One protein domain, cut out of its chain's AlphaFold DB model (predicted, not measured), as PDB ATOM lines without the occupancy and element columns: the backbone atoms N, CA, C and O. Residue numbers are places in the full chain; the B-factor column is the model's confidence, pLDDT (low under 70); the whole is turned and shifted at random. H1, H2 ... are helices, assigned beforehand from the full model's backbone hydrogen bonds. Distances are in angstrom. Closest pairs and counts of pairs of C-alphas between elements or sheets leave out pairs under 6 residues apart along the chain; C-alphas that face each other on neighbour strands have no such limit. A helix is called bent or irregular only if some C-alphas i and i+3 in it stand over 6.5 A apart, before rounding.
ATOM      1  N   ASN A  12     120.560 -36.287 168.303       79.00
ATOM      2  CA  ASN A  12     119.172 -36.579 167.914       79.00
ATOM      3  C   ASN A  12     118.152 -35.564 168.456       79.00
ATOM      4  O   ASN A  12     116.997 -35.559 168.032       79.00
ATOM      5  N   LEU A  13     118.564 -34.711 169.392       75.06
ATOM      6  CA  LEU A  13     117.731 -33.686 170.012       75.06
ATOM      7  C   LEU A  13     118.156 -32.270 169.610       75.06
ATOM      8  O   LEU A  13     117.599 -31.310 170.141       75.06
ATOM      9  N   GLN A  14     119.096 -32.113 168.668       70.75
ATOM     10  CA  GLN A  14     119.503 -30.803 168.154       70.75
ATOM     11  C   GLN A  14     118.293 -30.009 167.639       70.75
ATOM     12  O   GLN A  14     117.526 -30.471 166.798       70.75
ATOM     13  N   GLY A  15     118.121 -28.790 168.157       66.94
ATOM     14  CA  GLY A  15     116.986 -27.920 167.828       66.94
ATOM     15  C   GLY A  15     115.774 -28.067 168.754       66.94
ATOM     16  O   GLY A  15     114.829 -27.283 168.639       66.94
ATOM     17  N   TRP A  16     115.800 -28.999 169.713       69.81
ATOM     18  CA  TRP A  16     114.848 -29.007 170.821       69.81
ATOM     19  C   TRP A  16     115.233 -27.907 171.834       69.81
ATOM     20  O   TRP A  16     116.371 -27.862 172.299       69.81
ATOM     21  N   GLN A  17     114.318 -26.960 172.086       66.94
ATOM     22  CA  GLN A  17     114.533 -25.770 172.931       66.94
ATOM     23  C   GLN A  17     114.720 -26.092 174.427       66.94
ATOM     24  O   GLN A  17     114.146 -27.074 174.894       66.94
ATOM     25  N   PRO A  18     115.282 -25.125 175.191       66.25
ATOM     26  CA  PRO A  18     116.692 -25.033 175.565       66.25
ATOM     27  C   PRO A  18     117.049 -26.008 176.712       66.25
ATOM     28  O   PRO A  18     116.299 -26.933 177.002       66.25
ATOM     29  N   ALA A  19     118.207 -25.809 177.348       61.53
ATOM     30  CA  ALA A  19     118.679 -26.590 178.493       61.53
ATOM     31  C   ALA A  19     117.569 -26.907 179.513       61.53
ATOM     32  O   ALA A  19     116.775 -26.039 179.879       61.53
ATOM     33  N   ALA A  20     117.547 -28.152 179.978       74.69
ATOM     34  CA  ALA A  20     116.604 -28.645 180.964       74.69
ATOM     35  C   ALA A  20     116.798 -27.982 182.335       74.69
ATOM     36  O   ALA A  20     115.812 -27.774 183.030       74.69
ATOM     37  N   PHE A  21     118.037 -27.678 182.738       86.81
ATOM     38  CA  PHE A  21     118.385 -26.836 183.892       86.81
ATOM     39  C   PHE A  21     119.886 -26.501 183.888       86.81
ATOM     40  O   PHE A  21     120.579 -26.797 182.919       86.81
ATOM     41  N   TYR A  22     120.393 -25.871 184.952       87.69
ATOM     42  CA  TYR A  22     121.825 -25.625 185.145       87.69
ATOM     43  C   TYR A  22     122.366 -26.489 186.293       87.69
ATOM     44  O   TYR A  22     121.786 -26.491 187.379       87.69
ATOM     45  N   ASP A  23     123.469 -27.208 186.065       87.62
ATOM     46  CA  ASP A  23     124.146 -28.028 187.080       87.62
ATOM     47  C   ASP A  23     124.809 -27.128 188.146       87.62
ATOM     48  O   ASP A  23     124.867 -25.902 188.056       87.62
ATOM     49  N   THR A  24     125.324 -27.758 189.193       85.38
ATOM     50  CA  THR A  24     126.059 -27.181 190.327       85.38
ATOM     51  C   THR A  24     127.245 -26.287 189.957       85.38
ATOM     52  O   THR A  24     127.665 -25.472 190.776       85.38
ATOM     53  N   ASP A  25     127.791 -26.421 188.753       86.31
ATOM     54  CA  ASP A  25     128.865 -25.586 188.211       86.31
ATOM     55  C   ASP A  25     128.352 -24.410 187.358       86.31
ATOM     56  O   ASP A  25     129.145 -23.616 186.856       86.31
ATOM     57  N   GLY A  26     127.032 -24.281 187.207       85.88
ATOM     58  CA  GLY A  26     126.386 -23.289 186.355       85.88
ATOM     59  C   GLY A  26     126.370 -23.657 184.871       85.88
ATOM     60  O   GLY A  26     125.922 -22.840 184.068       85.88
ATOM     61  N   GLY A  27     126.840 -24.849 184.489       88.62
ATOM     62  CA  GLY A  27     126.760 -25.340 183.117       88.62
ATOM     63  C   GLY A  27     125.344 -25.794 182.759       88.62
ATOM     64  O   GLY A  27     124.600 -26.287 183.607       88.62
ATOM     65  N   ALA A  28     124.954 -25.582 181.505       89.12
ATOM     66  CA  ALA A  28     123.648 -25.972 180.992       89.12
ATOM     67  C   ALA A  28     123.559 -27.495 180.827       89.12
ATOM     68  O   ALA A  28     124.428 -28.104 180.214       89.12
ATOM     69  N   VAL A  29     122.483 -28.087 181.335       89.75
ATOM     70  CA  VAL A  29     122.203 -29.522 181.270       89.75
ATOM     71  C   VAL A  29     121.085 -29.760 180.269       89.75
ATOM     72  O   VAL A  29     120.035 -29.126 180.353       89.75
ATOM     73  N   TYR A  30     121.286 -30.675 179.336       87.94
ATOM     74  CA  TYR A  30     120.363 -31.006 178.258       87.94
ATOM     75  C   TYR A  30     119.818 -32.421 178.434       87.94
ATOM     76  O   TYR A  30     120.492 -33.302 178.959       87.94
ATOM     77  N   GLU A  31     118.587 -32.642 177.982       85.06
ATOM     78  CA  GLU A  31     118.008 -33.985 177.948       85.06
ATOM     79  C   GLU A  31     118.808 -34.905 177.003       85.06
ATOM     80  O   GLU A  31     119.309 -34.453 175.965       85.06
ATOM     81  N   GLY A  32     118.926 -36.180 177.384       79.88
ATOM     82  CA  GLY A  32     119.536 -37.240 176.580       79.88
ATOM     83  C   GLY A  32     118.503 -37.985 175.732       79.88
ATOM     84  O   GLY A  32     117.318 -37.648 175.717       79.88
ATOM     85  N   GLU A  33     118.929 -39.009 174.994       77.12
ATOM     86  CA  GLU A  33     117.962 -39.864 174.296       77.12
ATOM     87  C   GLU A  33     117.117 -40.645 175.319       77.12
ATOM     88  O   GLU A  33     117.561 -40.879 176.435       77.12
ATOM     89  N   ALA A  34     115.869 -40.990 174.982       75.44
ATOM     90  CA  ALA A  34     115.025 -41.871 175.804       75.44
ATOM     91  C   ALA A  34     114.973 -41.538 177.319       75.44
ATOM     92  O   ALA A  34     115.017 -42.430 178.160       75.44
ATOM     93  N   CYS A  35     114.853 -40.256 177.679       80.06
ATOM     94  CA  CYS A  35     114.695 -39.794 179.066       80.06
ATOM     95  C   CYS A  35     115.913 -40.005 179.978       80.06
ATOM     96  O   CYS A  35     115.765 -39.984 181.202       80.06
ATOM     97  N   GLU A  36     117.110 -40.185 179.419       86.00
ATOM     98  CA  GLU A  36     118.330 -40.452 180.186       86.00
ATOM     99  C   GLU A  36     118.598 -39.437 181.309       86.00
ATOM    100  O   GLU A  36     118.972 -39.846 182.410       86.00
ATOM    101  N   LEU A  37     118.398 -38.131 181.076       89.25
ATOM    102  CA  LEU A  37     118.622 -37.127 182.120       89.25
ATOM    103  C   LEU A  37     117.591 -37.278 183.236       89.25
ATOM    104  O   LEU A  37     117.945 -37.243 184.415       89.25
ATOM    105  N   LEU A  38     116.318 -37.451 182.873       89.12
ATOM    106  CA  LEU A  38     115.249 -37.658 183.845       89.12
ATOM    107  C   LEU A  38     115.531 -38.894 184.707       89.12
ATOM    108  O   LEU A  38     115.439 -38.806 185.930       89.12
ATOM    109  N   TYR A  39     115.935 -40.016 184.111       89.25
ATOM    110  CA  TYR A  39     116.279 -41.212 184.881       89.25
ATOM    111  C   TYR A  39     117.482 -40.995 185.789       89.25
ATOM    112  O   TYR A  39     117.445 -41.421 186.940       89.25
ATOM    113  N   GLU A  40     118.507 -40.265 185.353       92.19
ATOM    114  CA  GLU A  40     119.645 -39.957 186.219       92.19
ATOM    115  C   GLU A  40     119.246 -39.077 187.420       92.19
ATOM    116  O   GLU A  40     119.707 -39.321 188.538       92.19
ATOM    117  N   ILE A  41     118.356 -38.095 187.226       92.94
ATOM    118  CA  ILE A  41     117.779 -37.290 188.319       92.94
ATOM    119  C   ILE A  41     117.035 -38.193 189.311       92.94
ATOM    120  O   ILE A  41     117.226 -38.082 190.526       92.94
ATOM    121  N   LEU A  42     116.203 -39.105 188.798       92.06
ATOM    122  CA  LEU A  42     115.406 -40.016 189.619       92.06
ATOM    123  C   LEU A  42     116.286 -41.001 190.394       92.06
ATOM    124  O   LEU A  42     116.105 -41.181 191.597       92.06
ATOM    125  N   ARG A  43     117.296 -41.573 189.735       91.94
ATOM    126  CA  ARG A  43     118.272 -42.496 190.330       91.94
ATOM    127  C   ARG A  43     119.028 -41.866 191.501       91.94
ATOM    128  O   ARG A  43     119.453 -42.566 192.417       91.94
ATOM    129  N   ARG A  44     119.238 -40.550 191.456       92.94
ATOM    130  CA  ARG A  44     119.938 -39.781 192.494       92.94
ATOM    131  C   ARG A  44     119.040 -39.300 193.626       92.94
ATOM    132  O   ARG A  44     119.564 -38.718 194.573       92.94
ATOM    133  N   ASP A  45     117.726 -39.504 193.529       93.44
ATOM    134  CA  ASP A  45     116.742 -38.898 194.432       93.44
ATOM    135  C   ASP A  45     116.907 -37.358 194.526       93.44
ATOM    136  O   ASP A  45     116.705 -36.733 195.574       93.44
ATOM    137  N   ASP A  46     117.285 -36.718 193.408       94.31
ATOM    138  CA  ASP A  46     117.540 -35.276 193.335       94.31
ATOM    139  C   ASP A  46     116.257 -34.478 193.054       94.31
ATOM    140  O   ASP A  46     115.911 -34.120 191.928       94.31
ATOM    141  N   VAL A  47     115.543 -34.167 194.135       93.75
ATOM    142  CA  VAL A  47     114.306 -33.373 194.096       93.75
ATOM    143  C   VAL A  47     114.520 -31.976 193.504       93.75
ATOM    144  O   VAL A  47     113.626 -31.443 192.845       93.75
ATOM    145  N   VAL A  48     115.679 -31.357 193.742       92.62
ATOM    146  CA  VAL A  48     115.935 -29.988 193.279       92.62
ATOM    147  C   VAL A  48     116.079 -29.982 191.764       92.62
ATOM    148  O   VAL A  48     115.411 -29.182 191.103       92.62
ATOM    149  N   ALA A  49     116.875 -30.902 191.219       92.38
ATOM    150  CA  ALA A  49     117.016 -31.060 189.778       92.38
ATOM    151  C   ALA A  49     115.682 -31.434 189.118       92.38
ATOM    152  O   ALA A  49     115.331 -30.835 188.105       92.38
ATOM    153  N   LEU A  50     114.878 -32.322 189.720       91.94
ATOM    154  CA  LEU A  50     113.563 -32.694 189.179       91.94
ATOM    155  C   LEU A  50     112.613 -31.491 189.059       91.94
ATOM    156  O   LEU A  50     111.937 -31.312 188.043       91.94
ATOM    157  N   LEU A  51     112.574 -30.631 190.079       91.25
ATOM    158  CA  LEU A  51     111.751 -29.420 190.056       91.25
ATOM    159  C   LEU A  51     112.246 -28.403 189.023       91.25
ATOM    160  O   LEU A  51     111.431 -27.726 188.392       91.25
ATOM    161  N   GLN A  52     113.562 -28.263 188.855       89.94
ATOM    162  CA  GLN A  52     114.129 -27.388 187.829       89.94
ATOM    163  C   GLN A  52     113.828 -27.918 186.427       89.94
ATOM    164  O   GLN A  52     113.314 -27.157 185.607       89.94
ATOM    165  N   TYR A  53     114.043 -29.218 186.210       88.38
ATOM    166  CA  TYR A  53     113.710 -29.935 184.985       88.38
ATOM    167  C   TYR A  53     112.255 -29.683 184.580       88.38
ATOM    168  O   TYR A  53     111.990 -29.230 183.473       88.38
ATOM    169  N   HIS A  54     111.304 -29.865 185.499       86.62
ATOM    170  CA  HIS A  54     109.886 -29.627 185.222       86.62
ATOM    171  C   HIS A  54     109.564 -28.169 184.861       86.62
ATOM    172  O   HIS A  54     108.731 -27.913 183.994       86.62
ATOM    173  N   ARG A  55     110.206 -27.199 185.523       86.19
ATOM    174  CA  ARG A  55     109.939 -25.769 185.293       86.19
ATOM    175  C   ARG A  55     110.519 -25.252 183.981       86.19
ATOM    176  O   ARG A  55     109.959 -24.322 183.409       86.19
ATOM    177  N   GLN A  56     111.665 -25.779 183.564       82.75
ATOM    178  CA  GLN A  56     112.440 -25.236 182.447       82.75
ATOM    179  C   GLN A  56     112.278 -26.070 181.170       82.75
ATOM    180  O   GLN A  56     112.289 -25.510 180.074       82.75
ATOM    181  N   CYS A  57     112.031 -27.378 181.286       76.31
ATOM    182  CA  CYS A  57     111.740 -28.233 180.142       76.31
ATOM    183  C   CYS A  57     110.288 -28.029 179.677       76.31
ATOM    184  O   CYS A  57     109.338 -28.536 180.270       76.31
ATOM    185  N   THR A  58     110.101 -27.285 178.583       71.06
ATOM    186  CA  THR A  58     108.764 -26.940 178.051       71.06
ATOM    187  C   THR A  58     108.017 -28.147 177.467       71.06
ATOM    188  O   THR A  58     106.798 -28.116 177.314       71.06
ATOM    189  N   ASN A  59     108.735 -29.218 177.123       70.69
ATOM    190  CA  ASN A  59     108.161 -30.458 176.606       70.69
ATOM    191  C   ASN A  59     108.858 -31.646 177.284       70.69
ATOM    192  O   ASN A  59     109.713 -32.273 176.666       70.69
ATOM    193  N   PRO A  60     108.554 -31.929 178.560       72.06
ATOM    194  CA  PRO A  60     109.220 -32.999 179.279       72.06
ATOM    195  C   PRO A  60     108.908 -34.336 178.613       72.06
ATOM    196  O   PRO A  60     107.759 -34.626 178.268       72.06
ATOM    197  N   ILE A  61     109.938 -35.156 178.433       71.19
ATOM    198  CA  ILE A  61     109.847 -36.384 177.641       71.19
ATOM    199  C   ILE A  61     108.849 -37.400 178.224       71.19
ATOM    200  O   ILE A  61     108.226 -38.128 177.465       71.19
ATOM    201  N   ILE A  62     108.558 -37.337 179.531       71.50
ATOM    202  CA  ILE A  62     107.476 -38.095 180.196       71.50
ATOM    203  C   ILE A  62     106.086 -37.880 179.562       71.50
ATOM    204  O   ILE A  62     105.193 -38.718 179.686       71.50
ATOM    205  N   LEU A  63     105.869 -36.750 178.877       68.81
ATOM    206  CA  LEU A  63     104.621 -36.471 178.163       68.81
ATOM    207  C   LEU A  63     104.565 -37.152 176.790       68.81
ATOM    208  O   LEU A  63     103.478 -37.315 176.232       68.81
ATOM    209  N   ARG A  64     105.713 -37.566 176.252       67.50
ATOM    210  CA  ARG A  64     105.833 -38.335 175.017       67.50
ATOM    211  C   ARG A  64     105.760 -39.811 175.393       67.50
ATOM    212  O   ARG A  64     106.783 -40.430 175.618       67.50
ATOM    213  N   HIS A  65     104.548 -40.356 175.501       53.34
ATOM    214  CA  HIS A  65     104.323 -41.795 175.673       53.34
ATOM    215  C   HIS A  65     105.205 -42.612 174.714       53.34
ATOM    216  O   HIS A  65     104.870 -42.751 173.536       53.34
ATOM    217  N   SER A  66     106.298 -43.179 175.205       51.78
ATOM    218  CA  SER A  66     106.918 -44.338 174.587       51.78
ATOM    219  C   SER A  66     106.244 -45.551 175.223       51.78
ATOM    220  O   SER A  66     106.165 -45.681 176.439       51.78
ATOM    221  N   GLY A  67     105.572 -46.355 174.401       54.06
ATOM    222  CA  GLY A  67     104.633 -47.399 174.831       54.06
ATOM    223  C   GLY A  67     105.277 -48.622 175.488       54.06
ATOM    224  O   GLY A  67     104.783 -49.728 175.286       54.06
ATOM    225  N   TYR A  68     106.376 -48.444 176.214       59.34
ATOM    226  CA  TYR A  68     107.118 -49.501 176.873       59.34
ATOM    227  C   TYR A  68     107.164 -49.283 178.388       59.34
ATOM    228  O   TYR A  68     107.469 -48.194 178.861       59.34
ATOM    229  N   ASP A  69     106.917 -50.345 179.156       57.75
ATOM    230  CA  ASP A  69     106.868 -50.276 180.625       57.75
ATOM    231  C   ASP A  69     108.212 -49.876 181.264       57.75
ATOM    232  O   ASP A  69     108.222 -49.269 182.333       57.75
ATOM    233  N   TRP A  70     109.342 -50.154 180.598       59.38
ATOM    234  CA  TRP A  70     110.682 -49.739 181.043       59.38
ATOM    235  C   TRP A  70     110.938 -48.239 180.872       59.38
ATOM    236  O   TRP A  70     111.855 -47.709 181.496       59.38
ATOM    237  N   ASP A  71     110.085 -47.543 180.116       72.31
ATOM    238  CA  ASP A  71     110.148 -46.093 179.984       72.31
ATOM    239  C   ASP A  71     109.333 -45.368 181.070       72.31
ATOM    240  O   ASP A  71     109.240 -44.139 181.071       72.31
ATOM    241  N   ASN A  72     108.730 -46.096 182.018       81.19
ATOM    242  CA  ASN A  72     107.912 -45.505 183.069       81.19
ATOM    243  C   ASN A  72     108.789 -44.904 184.194       81.19
ATOM    244  O   ASN A  72     109.330 -45.645 185.021       81.19
ATOM    245  N   PRO A  73     108.885 -43.564 184.320       86.62
ATOM    246  CA  PRO A  73     109.722 -42.938 185.342       86.62
ATOM    247  C   PRO A  73     109.207 -43.160 186.770       86.62
ATOM    248  O   PRO A  73     109.987 -43.077 187.716       86.62
ATOM    249  N   PHE A  74     107.919 -43.473 186.951       88.50
ATOM    250  CA  PHE A  74     107.384 -43.831 188.263       88.50
ATOM    251  C   PHE A  74     107.899 -45.200 188.710       88.50
ATOM    252  O   PHE A  74     108.378 -45.330 189.835       88.50
ATOM    253  N   ALA A  75     107.857 -46.194 187.817       85.94
ATOM    254  CA  ALA A  75     108.406 -47.522 188.082       85.94
ATOM    255  C   ALA A  75     109.917 -47.442 188.346       85.94
ATOM    256  O   ALA A  75     110.396 -47.968 189.349       85.94
ATOM    257  N   TYR A  76     110.640 -46.672 187.530       88.00
ATOM    258  CA  TYR A  76     112.075 -46.453 187.699       88.00
ATOM    259  C   TYR A  76     112.427 -45.855 189.074       88.00
ATOM    260  O   TYR A  76     113.326 -46.335 189.766       88.00
ATOM    261  N   ALA A  77     111.698 -44.826 189.521       89.75
ATOM    262  CA  ALA A  77     111.929 -44.227 190.837       89.75
ATOM    263  C   ALA A  77     111.657 -45.210 191.993       89.75
ATOM    264  O   ALA A  77     112.362 -45.166 193.005       89.75
ATOM    265  N   ILE A  78     110.683 -46.118 191.846       88.06
ATOM    266  CA  ILE A  78     110.410 -47.188 192.819       88.06
ATOM    267  C   ILE A  78     111.573 -48.189 192.866       88.06
ATOM    268  O   ILE A  78     112.080 -48.477 193.954       88.06
ATOM    269  N   GLU A  79     112.025 -48.684 191.710       88.69
ATOM    270  CA  GLU A  79     113.124 -49.658 191.597       88.69
ATOM    271  C   GLU A  79     114.433 -49.139 192.204       88.69
ATOM    272  O   GLU A  79     115.190 -49.896 192.813       88.69
ATOM    273  N   HIS A  80     114.677 -47.834 192.093       89.06
ATOM    274  CA  HIS A  80     115.864 -47.181 192.634       89.06
ATOM    275  C   HIS A  80     115.687 -46.608 194.045       89.06
ATOM    276  O   HIS A  80     116.590 -45.938 194.547       89.06
ATOM    277  N   HIS A  81     114.557 -46.875 194.710       88.44
ATOM    278  CA  HIS A  81     114.248 -46.366 196.051       88.44
ATOM    279  C   HIS A  81     114.295 -44.827 196.166       88.44
ATOM    280  O   HIS A  81     114.516 -44.276 197.246       88.44
ATOM    281  N   GLY A  82     114.061 -44.119 195.058       88.94
ATOM    282  CA  GLY A  82     114.004 -42.660 194.974       88.94
ATOM    283  C   GLY A  82     112.658 -42.129 195.455       88.94
ATOM    284  O   GLY A  82     111.896 -41.541 194.695       88.94
ATOM    285  N   PHE A  83     112.297 -42.385 196.709       87.94
ATOM    286  CA  PHE A  83     110.943 -42.103 197.183       87.94
ATOM    287  C   PHE A  83     110.637 -40.605 197.348       87.94
ATOM    288  O   PHE A  83     109.472 -40.205 197.268       87.94
ATOM    289  N   ARG A  84     111.652 -39.751 197.565       90.94
ATOM    290  CA  ARG A  84     111.433 -38.296 197.668       90.94
ATOM    291  C   ARG A  84     111.163 -37.718 196.288       90.94
ATOM    292  O   ARG A  84     110.227 -36.930 196.146       90.94
ATOM    293  N   VAL A  85     111.928 -38.138 195.280       93.06
ATOM    294  CA  VAL A  85     111.642 -37.782 193.884       93.06
ATOM    295  C   VAL A  85     110.356 -38.416 193.385       93.06
ATOM    296  O   VAL A  85     109.619 -37.725 192.701       93.06
ATOM    297  N   LEU A  86     110.017 -39.649 193.780       91.44
ATOM    298  CA  LEU A  86     108.749 -40.290 193.418       91.44
ATOM    299  C   LEU A  86     107.549 -39.465 193.891       91.44
ATOM    300  O   LEU A  86     106.640 -39.203 193.108       91.44
ATOM    301  N   ARG A  87     107.568 -39.005 195.150       91.00
ATOM    302  CA  ARG A  87     106.515 -38.132 195.686       91.00
ATOM    303  C   ARG A  87     106.342 -36.884 194.826       91.00
ATOM    304  O   ARG A  87     105.237 -36.567 194.405       91.00
ATOM    305  N   VAL A  88     107.449 -36.200 194.541       92.44
ATOM    306  CA  VAL A  88     107.429 -34.973 193.737       92.44
ATOM    307  C   VAL A  88     107.003 -35.262 192.299       92.44
ATOM    308  O   VAL A  88     106.244 -34.485 191.734       92.44
ATOM    309  N   LEU A  89     107.429 -36.386 191.721       89.56
ATOM    310  CA  LEU A  89     107.077 -36.812 190.369       89.56
ATOM    311  C   LEU A  89     105.561 -37.021 190.219       89.56
ATOM    312  O   LEU A  89     104.984 -36.579 189.227       89.56
ATOM    313  N   VAL A  90     104.910 -37.634 191.217       89.00
ATOM    314  CA  VAL A  90     103.442 -37.788 191.277       89.00
ATOM    315  C   VAL A  90     102.744 -36.433 191.397       89.00
ATOM    316  O   VAL A  90     101.741 -36.200 190.724       89.00
ATOM    317  N   GLU A  91     103.284 -35.518 192.207       89.69
ATOM    318  CA  GLU A  91     102.716 -34.177 192.402       89.69
ATOM    319  C   GLU A  91     102.765 -33.317 191.126       89.69
ATOM    320  O   GLU A  91     101.791 -32.632 190.810       89.69
ATOM    321  N   ILE A  92     103.880 -33.337 190.389       89.00
ATOM    322  CA  ILE A  92     104.081 -32.479 189.205       89.00
ATOM    323  C   ILE A  92     103.481 -33.060 187.914       89.00
ATOM    324  O   ILE A  92     103.238 -32.310 186.967       89.00
ATOM    325  N   PHE A  93     103.215 -34.370 187.863       83.19
ATOM    326  CA  PHE A  93     102.563 -35.040 186.729       83.19
ATOM    327  C   PHE A  93     101.296 -35.803 187.163       83.19
ATOM    328  O   PHE A  93     101.222 -37.031 187.015       83.19
ATOM    329  N   PRO A  94     100.264 -35.095 187.662       78.06
ATOM    330  CA  PRO A  94      99.043 -35.734 188.134       78.06
ATOM    331  C   PRO A  94      98.328 -36.465 186.988       78.06
ATOM    332  O   PRO A  94      98.153 -35.928 185.892       78.06
ATOM    333  N   GLY A  95      97.913 -37.709 187.240       76.50
ATOM    334  CA  GLY A  95      97.212 -38.552 186.262       76.50
ATOM    335  C   GLY A  95      98.117 -39.304 185.279       76.50
ATOM    336  O   GLY A  95      97.602 -39.941 184.360       76.50
ATOM    337  N   LYS A  96      99.445 -39.237 185.449       77.44
ATOM    338  CA  LYS A  96     100.407 -40.097 184.734       77.44
ATOM    339  C   LYS A  96     100.877 -41.298 185.559       77.44
ATOM    340  O   LYS A  96     101.399 -42.238 184.972       77.44
ATOM    341  N   SER A  97     100.668 -41.278 186.875       76.38
ATOM    342  CA  SER A  97     100.859 -42.438 187.744       76.38
ATOM    343  C   SER A  97      99.603 -43.310 187.783       76.38
ATOM    344  O   SER A  97      98.476 -42.812 187.702       76.38
ATOM    345  N   ASP A  98      99.798 -44.620 187.916       78.69
ATOM    346  CA  ASP A  98      98.721 -45.564 188.208       78.69
ATOM    347  C   ASP A  98      98.460 -45.676 189.725       78.69
ATOM    348  O   ASP A  98      99.153 -45.076 190.553       78.69
ATOM    349  N   SER A  99      97.430 -46.437 190.109       77.69
ATOM    350  CA  SER A  99      97.070 -46.626 191.519       77.69
ATOM    351  C   SER A  99      98.133 -47.380 192.324       77.69
ATOM    352  O   SER A  99      98.277 -47.116 193.515       77.69
TER     353      SER A  99
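AT A GLANCE: This is residues 12 to 99 of the 126 residues of an uncharacterized protein of Aspergillus novoparasiticus (UniProt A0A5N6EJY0). Two helical hairpins, H1 with H2 and H3 with H4, pack on each other as a ring of four short helices, in which each helix touches two others. Residues 12 to 32 form a looped arm at one end of the longest axis, and a long link, residues 57 to 72, joins the two hairpins. The printed part has 88 residues with four named helices, in the order H1, H2, H3, H4, and no named strand; the class is all helix, though under half of the residues are in named elements. It is compact, with a radius of gyration of the C-alphas of 12.4 A and spans of 36 by 27 by 20 A.

HOW THE PARTS SIT: Begin at residue 12: before the first named helix, residues 21 to 22 pair antiparallel with residues 28 to 29. Go on to H1, residues 33 to 43, which is irregular: C-alphas 34 and 37 are 8.7 A apart. H2, residues 47 to 56, follows by a tight link and touches H1 as a hairpin, opposite ways at 36 degrees, a tilt only just steep; their closest C-alphas, of Ile 41 and Leu 50, are 6.3 A apart. After the long link comes H3, residues 73 to 79, apart from H2. It touches H1 the same way at a steep tilt of 46 degrees, closest at the C-alphas of Leu 42 and Ala 77, 5.6 A. A tight link leads to H4, residues 83 to 92, which makes a hairpin with H3, opposite ways at a shallow tilt of 17 degrees; the closest C-alphas, of Ala 77 and Leu 86, are 5.7 A apart. H4 also touches H2, the same way at a shallow tilt of 23 degrees, with the C-alphas of Val 47 and Val 85 closest at 5.2 A. Helix packing is part aligned, part crossed. Every O i to N i+4 pair is within hydrogen-bond range in H2, H3 and H4, and 5 of 7 are in H1.

IN THESE COORDINATES: Find C-alpha 33 at (117.962, -39.864, 174.296); from there H1 runs 16.3 A to C-alpha 43. H2 measures 14.3 A, H3 9.8 A and H4 14.3 A, ending at C-alpha 92, (104.081, -32.479, 189.205).

THE WHOLE: The C-alphas of Asp 25 and Ser 99, the two farthest apart, are 38.3 A apart. The printed part has no cut. Look at residues 15 to 19 and 63 to 70 for pLDDT under 70; the mean of the printed part is 81.8.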